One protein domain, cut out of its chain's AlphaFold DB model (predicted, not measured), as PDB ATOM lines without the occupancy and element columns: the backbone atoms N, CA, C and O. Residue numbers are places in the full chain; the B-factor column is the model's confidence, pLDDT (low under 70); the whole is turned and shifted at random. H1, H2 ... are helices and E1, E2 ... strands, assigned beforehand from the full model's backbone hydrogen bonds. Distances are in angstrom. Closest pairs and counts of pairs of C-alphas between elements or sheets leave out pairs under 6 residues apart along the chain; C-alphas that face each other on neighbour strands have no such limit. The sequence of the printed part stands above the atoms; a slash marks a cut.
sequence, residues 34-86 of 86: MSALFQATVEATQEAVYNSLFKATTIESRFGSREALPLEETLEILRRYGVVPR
ATOM      1  N   MET A  34      37.923 -24.524  39.680       96.44
ATOM      2  CA  MET A  34      36.536 -24.965  39.907       96.44
ATOM      3  C   MET A  34      35.991 -25.910  38.830       96.44
ATOM      4  O   MET A  34      34.998 -26.596  39.075       96.44
ATOM      5  N   SER A  35      36.612 -25.976  37.647       97.12
ATOM      6  CA  SER A  35      36.073 -26.721  36.498       97.12
ATOM      7  C   SER A  35      35.746 -28.182  36.821       97.12
ATOM      8  O   SER A  35      34.701 -28.677  36.404       97.12
ATOM      9  N   ALA A  36      36.584 -28.853  37.617       96.69
ATOM     10  CA  ALA A  36      36.339 -30.233  38.030       96.69
ATOM     11  C   ALA A  36      35.092 -30.370  38.927       96.69
ATOM     12  O   ALA A  36      34.312 -31.303  38.752       96.69
ATOM     13  N   LEU A  37      34.859 -29.426  39.847       96.88
ATOM     14  CA  LEU A  37      33.677 -29.427  40.718       96.88
ATOM     15  C   LEU A  37      32.392 -29.137  39.938       96.88
ATOM     16  O   LEU A  37      31.356 -29.738  40.225       96.88
ATOM     17  N   PHE A  38      32.450 -28.254  38.938       97.19
ATOM     18  CA  PHE A  38      31.306 -28.002  38.062       97.19
ATOM     19  C   PHE A  38      30.942 -29.238  37.248       97.19
ATOM     20  O   PHE A  38      29.779 -29.636  37.254       97.19
ATOM     21  N   GLN A  39      31.929 -29.888  36.625       98.12
ATOM     22  CA  GLN A  39      31.697 -31.113  35.866       98.12
ATOM     23  C   GLN A  39      31.117 -32.219  36.757       98.12
ATOM     24  O   GLN A  39      30.085 -32.798  36.422       98.12
ATOM     25  N   ALA A  40      31.704 -32.440  37.937       98.00
ATOM     26  CA  ALA A  40      31.202 -33.419  38.896       98.00
ATOM     27  C   ALA A  40      29.762 -33.111  39.350       98.00
ATOM     28  O   ALA A  40      28.946 -34.019  39.485       98.00
ATOM     29  N   THR A  41      29.421 -31.834  39.552       98.06
ATOM     30  CA  THR A  41      28.060 -31.416  39.926       98.06
ATOM     31  C   THR A  41      27.057 -31.686  38.803       98.06
ATOM     32  O   THR A  41      25.951 -32.156  39.078       98.06
ATOM     33  N   VAL A  42      27.433 -31.423  37.547       98.00
ATOM     34  CA  VAL A  42      26.600 -31.716  36.370       98.00
ATOM     35  C   VAL A  42      26.343 -33.217  36.268       98.00
ATOM     36  O   VAL A  42      25.185 -33.627  36.216       98.00
ATOM     37  N   GLU A  43      27.399 -34.029  36.314       98.25
ATOM     38  CA  GLU A  43      27.304 -35.490  36.208       98.25
ATOM     39  C   GLU A  43      26.458 -36.085  37.338       98.25
ATOM     40  O   GLU A  43      25.521 -36.841  37.082       98.25
ATOM     41  N   ALA A  44      26.722 -35.688  38.586       98.19
ATOM     42  CA  ALA A  44      25.970 -36.169  39.741       98.19
ATOM     43  C   ALA A  44      24.484 -35.788  39.669       98.19
ATOM     44  O   ALA A  44      23.621 -36.600  40.001       98.19
ATOM     45  N   THR A  45      24.168 -34.571  39.216       97.88
ATOM     46  CA  THR A  45      22.777 -34.113  39.087       97.88
ATOM     47  C   THR A  45      22.052 -34.853  37.964       97.88
ATOM     48  O   THR A  45      20.917 -35.293  38.153       97.88
ATOM     49  N   GLN A  46      22.703 -35.039  36.814       98.06
ATOM     50  CA  GLN A  46      22.144 -35.784  35.686       98.06
ATOM     51  C   GLN A  46      21.846 -37.236  36.078       98.06
ATOM     52  O   GLN A  46      20.733 -37.724  35.871       98.06
ATOM     53  N   GLU A  47      22.808 -37.898  36.719       98.12
ATOM     54  CA  GLU A  47      22.660 -39.279  37.166       98.12
ATOM     55  C   GLU A  47      21.613 -39.412  38.283       98.12
ATOM     56  O   GLU A  47      20.862 -40.386  38.322       98.12
ATOM     57  N   ALA A  48      21.478 -38.422  39.170       98.19
ATOM     58  CA  ALA A  48      20.417 -38.409  40.179       98.19
ATOM     59  C   ALA A  48      19.015 -38.354  39.544       98.19
ATOM     60  O   ALA A  48      18.114 -39.076  39.983       98.19
ATOM     61  N   VAL A  49      18.833 -37.554  38.487       97.44
ATOM     62  CA  VAL A  49      17.574 -37.511  37.726       97.44
ATOM     63  C   VAL A  49      17.298 -38.862  37.066       97.44
ATOM     64  O   VAL A  49      16.195 -39.389  37.233       97.44
ATOM     65  N   TYR A  50      18.278 -39.474  36.395       96.69
ATOM     66  CA  TYR A  50      18.112 -40.820  35.829       96.69
ATOM     67  C   TYR A  50      17.737 -41.852  36.894       96.69
ATOM     68  O   TYR A  50      16.760 -42.584  36.725       96.69
ATOM     69  N   ASN A  51      18.427 -41.850  38.034       98.06
ATOM     70  CA  ASN A  51      18.132 -42.748  39.145       98.06
ATOM     71  C   ASN A  51      16.718 -42.561  39.698       98.06
ATOM     72  O   ASN A  51      16.069 -43.551  40.035       98.06
ATOM     73  N   SER A  52      16.223 -41.322  39.777       97.75
ATOM     74  CA  SER A  52      14.856 -41.050  40.233       97.75
ATOM     75  C   SER A  52      13.804 -41.722  39.349       97.75
ATOM     76  O   SER A  52      12.831 -42.259  39.870       97.75
ATOM     77  N   LEU A  53      14.031 -41.766  38.030       97.56
ATOM     78  CA  LEU A  53      13.132 -42.406  37.071       97.56
ATOM     79  C   LEU A  53      13.282 -43.929  37.097       97.56
ATOM     80  O   LEU A  53      12.285 -44.643  37.125       97.56
ATOM     81  N   PHE A  54      14.520 -44.427  37.132       97.19
ATOM     82  CA  PHE A  54      14.811 -45.862  37.092       97.19
ATOM     83  C   PHE A  54      14.416 -46.600  38.375       97.19
ATOM     84  O   PHE A  54      14.142 -47.796  38.342       97.19
ATOM     85  N   LYS A  55      14.398 -45.901  39.515       97.56
ATOM     86  CA  LYS A  55      13.985 -46.456  40.813       97.56
ATOM     87  C   LYS A  55      12.526 -46.151  41.153       97.56
ATOM     88  O   LYS A  55      12.049 -46.624  42.185       97.56
ATOM     89  N   ALA A  56      11.833 -45.348  40.344       97.81
ATOM     90  CA  ALA A  56      10.426 -45.051  40.570       97.81
ATOM     91  C   ALA A  56       9.590 -46.335  40.509       97.81
ATOM     92  O   ALA A  56       9.838 -47.227  39.702       97.81
ATOM     93  N   THR A  57       8.564 -46.403  41.349       97.12
ATOM     94  CA  THR A  57       7.556 -47.466  41.330       97.12
ATOM     95  C   THR A  57       6.215 -46.880  40.926       97.12
ATOM     96  O   THR A  57       5.932 -45.726  41.250       97.12
ATOM     97  N   THR A  58       5.366 -47.674  40.272       97.75
ATOM     98  CA  THR A  58       3.987 -47.268  39.986       97.75
ATOM     99  C   THR A  58       3.265 -46.949  41.294       97.75
ATOM    100  O   THR A  58       3.329 -47.729  42.247       97.75
ATOM    101  N   ILE A  59       2.600 -45.797  41.347       97.38
ATOM    102  CA  ILE A  59       1.840 -45.344  42.513       97.38
ATOM    103  C   ILE A  59       0.376 -45.113  42.149       97.38
ATOM    104  O   ILE A  59       0.057 -44.563  41.097       97.38
ATOM    105  N   GLU A  60      -0.502 -45.475  43.076       97.50
ATOM    106  CA  GLU A  60      -1.939 -45.212  43.025       97.50
ATOM    107  C   GLU A  60      -2.318 -44.275  44.171       97.50
ATOM    108  O   GLU A  60      -1.885 -44.453  45.312       97.50
ATOM    109  N   SER A  61      -3.125 -43.255  43.889       95.94
ATOM    110  CA  SER A  61      -3.555 -42.285  44.896       95.94
ATOM    111  C   SER A  61      -4.965 -41.767  44.623       95.94
ATOM    112  O   SER A  61      -5.508 -41.928  43.533       95.94
ATOM    113  N   ARG A  62      -5.538 -41.029  45.583       96.25
ATOM    114  CA  ARG A  62      -6.817 -40.315  45.384       96.25
ATOM    115  C   ARG A  62      -6.798 -39.309  44.223       96.25
ATOM    116  O   ARG A  62      -7.853 -38.850  43.804       96.25
ATOM    117  N   PHE A  63      -5.611 -38.924  43.758       94.44
ATOM    118  CA  PHE A  63      -5.405 -37.985  42.657       94.44
ATOM    119  C   PHE A  63      -5.140 -38.694  41.316       94.44
ATOM    120  O   PHE A  63      -4.881 -38.026  40.317       94.44
ATOM    121  N   GLY A  64      -5.208 -40.029  41.294       96.00
ATOM    122  CA  GLY A  64      -4.959 -40.876  40.131       96.00
ATOM    123  C   GLY A  64      -3.701 -41.735  40.261       96.00
ATOM    124  O   GLY A  64      -3.030 -41.736  41.301       96.00
ATOM    125  N   SER A  65      -3.403 -42.435  39.167       96.56
ATOM    126  CA  SER A  65      -2.275 -43.345  38.994       96.56
ATOM    127  C   SER A  65      -1.089 -42.676  38.297       96.56
ATOM    128  O   SER A  65      -1.259 -41.773  37.467       96.56
ATOM    129  N   ARG A  66       0.133 -43.112  38.608       97.06
ATOM    130  CA  ARG A  66       1.342 -42.791  37.837       97.06
ATOM    131  C   ARG A  66       2.189 -44.038  37.692       97.06
ATOM    132  O   ARG A  66       2.556 -44.645  38.692       97.06
ATOM    133  N   GLU A  67       2.495 -44.390  36.452       97.19
ATOM    134  CA  GLU A  67       3.307 -45.556  36.128       97.19
ATOM    135  C   GLU A  67       4.798 -45.247  36.270       97.19
ATOM    136  O   GLU A  67       5.253 -44.138  35.979       97.19
ATOM    137  N   ALA A  68       5.550 -46.244  36.733       97.94
ATOM    138  CA  ALA A  68       7.002 -46.226  36.644       97.94
ATOM    139  C   ALA A  68       7.465 -46.256  35.183       97.94
ATOM    140  O   ALA A  68       6.729 -46.659  34.281       97.94
ATOM    141  N   LEU A  69       8.721 -45.871  34.960       97.81
ATOM    142  CA  LEU A  69       9.349 -46.014  33.653       97.81
ATOM    143  C   LEU A  69       9.399 -47.508  33.255       97.81
ATOM    144  O   LEU A  69       9.896 -48.317  34.043       97.81
ATOM    145  N   PRO A  70       8.933 -47.889  32.052       97.81
ATOM    146  CA  PRO A  70       9.036 -49.263  31.566       97.81
ATOM    147  C   PRO A  70      10.503 -49.589  31.247       97.81
ATOM    148  O   PRO A  70      11.044 -49.182  30.215       97.81
ATOM    149  N   LEU A  71      11.192 -50.239  32.193       96.94
ATOM    150  CA  LEU A  71      12.652 -50.383  32.152       96.94
ATOM    151  C   LEU A  71      13.139 -51.251  30.992       96.94
ATOM    152  O   LEU A  71      14.141 -50.896  30.377       96.94
ATOM    153  N   GLU A  72      12.455 -52.349  30.668       96.50
ATOM    154  CA  GLU A  72      12.925 -53.239  29.600       96.50
ATOM    155  C   GLU A  72      12.832 -52.548  28.237       96.50
ATOM    156  O   GLU A  72      13.825 -52.457  27.518       96.50
ATOM    157  N   GLU A  73      11.688 -51.942  27.925       97.56
ATOM    158  CA  GLU A  73      11.475 -51.174  26.699       97.56
ATOM    159  C   GLU A  73      12.440 -49.987  26.609       97.56
ATOM    160  O   GLU A  73      12.975 -49.680  25.541       97.56
ATOM    161  N   THR A  74      12.715 -49.333  27.742       97.12
ATOM    162  CA  THR A  74      13.718 -48.265  27.807       97.12
ATOM    163  C   THR A  74      15.099 -48.799  27.432       97.12
ATOM    164  O   THR A  74      15.772 -48.207  26.586       97.12
ATOM    165  N   LEU A  75      15.529 -49.928  28.002       96.75
ATOM    166  CA  LEU A  75      16.819 -50.542  27.683       96.75
ATOM    167  C   LEU A  75      16.882 -51.008  26.224       96.75
ATOM    168  O   LEU A  75      17.905 -50.812  25.572       96.75
ATOM    169  N   GLU A  76      15.802 -51.555  25.666       97.31
ATOM    170  CA  GLU A  76      15.723 -51.895  24.241       97.31
ATOM    171  C   GLU A  76      15.932 -50.677  23.335       97.31
ATOM    172  O   GLU A  76      16.668 -50.755  22.344       97.31
ATOM    173  N   ILE A  77      15.322 -49.538  23.676       97.44
ATOM    174  CA  ILE A  77      15.524 -48.277  22.956       97.44
ATOM    175  C   ILE A  77      16.988 -47.842  23.075       97.44
ATOM    176  O   ILE A  77      17.621 -47.557  22.058       97.44
ATOM    177  N   LEU A  78      17.563 -47.849  24.280       97.06
ATOM    178  CA  LEU A  78      18.959 -47.455  24.489       97.06
ATOM    179  C   LEU A  78      19.937 -48.352  23.709       97.06
ATOM    180  O   LEU A  78      20.861 -47.837  23.074       97.06
ATOM    181  N   ARG A  79      19.702 -49.671  23.672       97.44
ATOM    182  CA  ARG A  79      20.468 -50.630  22.852       97.44
ATOM    183  C   ARG A  79      20.335 -50.325  21.359       97.44
ATOM    184  O   ARG A  79      21.324 -50.378  20.629       97.44
ATOM    185  N   ARG A  80      19.129 -49.990  20.880       97.44
ATOM    186  CA  ARG A  80      18.868 -49.655  19.466       97.44
ATOM    187  C   ARG A  80      19.676 -48.446  18.998       97.44
ATOM    188  O   ARG A  80      20.133 -48.440  17.858       97.44
ATOM    189  N   TYR A  81      19.862 -47.459  19.871       97.50
ATOM    190  CA  TYR A  81      20.650 -46.257  19.593       97.50
ATOM    191  C   TYR A  81      22.132 -46.380  19.992       97.50
ATOM    192  O   TYR A  81      22.875 -45.413  19.856       97.50
ATOM    193  N   GLY A  82      22.585 -47.555  20.449       96.19
ATOM    194  CA  GLY A  82      23.991 -47.811  20.773       96.19
ATOM    195  C   GLY A  82      24.494 -47.104  22.035       96.19
ATOM    196  O   GLY A  82      25.698 -46.922  22.183       96.19
ATOM    197  N   VAL A  83      23.590 -46.699  22.934       95.69
ATOM    198  CA  VAL A  83      23.938 -46.019  24.196       95.69
ATOM    199  C   VAL A  83      24.440 -47.015  25.243       95.69
ATOM    200  O   VAL A  83      25.326 -46.696  26.029       95.69
ATOM    201  N   VAL A  84      23.892 -48.231  25.239       90.94
ATOM    202  CA  VAL A  84      24.317 -49.336  26.108       90.94
ATOM    203  C   VAL A  84      24.643 -50.576  25.268       90.94
ATOM    204  O   VAL A  84      24.075 -50.730  24.180       90.94
ATOM    205  N   PRO A  85      25.546 -51.461  25.739       83.06
ATOM    206  CA  PRO A  85      25.832 -52.721  25.064       83.06
ATOM    207  C   PRO A  85      24.564 -53.552  24.851       83.06
ATOM    208  O   PRO A  85      23.621 -53.476  25.643       83.06
ATOM    209  N   ARG A  86      24.560 -54.343  23.774       69.62
ATOM    210  CA  ARG A  86      23.520 -55.351  23.548       69.62
ATOM    211  C   ARG A  86      23.575 -56.446  24.597       69.62
ATOM    212  O   ARG A  86      24.700 -56.907  24.885       69.62
TER     213      ARG A  86
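This is residues 34 to 86 of the 86 residues of the protein "S58 family peptidase" of Gemmatimonadetes bacterium (UniProt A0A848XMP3). The model is an open, flat piece without a core: at one end residues 34 to 51 stick out, of which 35 to 51 belong to a long helix, H1, and at the other end residues 60 to 65 stick out, in a tiny two-stranded hairpin, E1 and E2. From the hairpin the chain folds back to a short helix, H2, which begins near the last residue of H1 and runs off to one side of the long axis. The printed part has 53 residues, with two named helices and two named strands in the order H1, E1, E2, H2; the sheet has the order E1 - E2 and is antiparallel, and the class is mostly helix. The whole is only just extended, close to loose, with a radius of gyration of the C-alphas of 15.3 A, and the C-alphas span 46 by 31 by 12 A.

H1 takes residues 35 to 54 and measures 28.6 A from first to last C-alpha, from C-alpha 35 at (36.073, -26.721, 36.498) to C-alpha 54 at (14.811, -45.862, 37.092). E1 is residues 59 to 61, 6.6 A long, and E2 is residues 64 to 66, 7.0 A long. H2 takes residues 71 to 80, 14.1 A long, and ends with C-alpha 80 at (18.868, -49.655, 19.466). Residues 81 to 86 follow it with no named element.

H1 and H2 are close but not clearly touching, with 1 pair of C-alphas within 8 A, those of Phe 54 and Leu 71, 7.0 A apart. Their lines stand at a steep tilt of 55 degrees, opposite ways, and their centres are 21.0 A apart. E1 and E2 form a hairpin of antiparallel neighbour strands, with 168 degrees between their directions. The C-alphas of Glu 60 and Ser 65 face each other at 4.5 A; N 59 and O 66 are within hydrogen-bond range at 2.9 A, and N 61 and O 64 at 3.0 A. H1 is apart from E2, and E1 is apart from H2. In H1 and H2 every O i to N i+4 pair is within hydrogen-bond range.

The C-alphas of Met 34 and Arg 62 are the two farthest apart, at 46.3 A, and those of Met 34 and Arg 86, the first and last printed residues, are 36.9 A apart. The printed part has no cut, and it ends at residue 86, the chain's last residue. The links H1 to E1, E1 to E2 and E2 to H2 are tight, with 4, 2 and 4 residues between the elements. The mean pLDDT of the printed part is 96.4, and residue 86 is the one printed residue under 70.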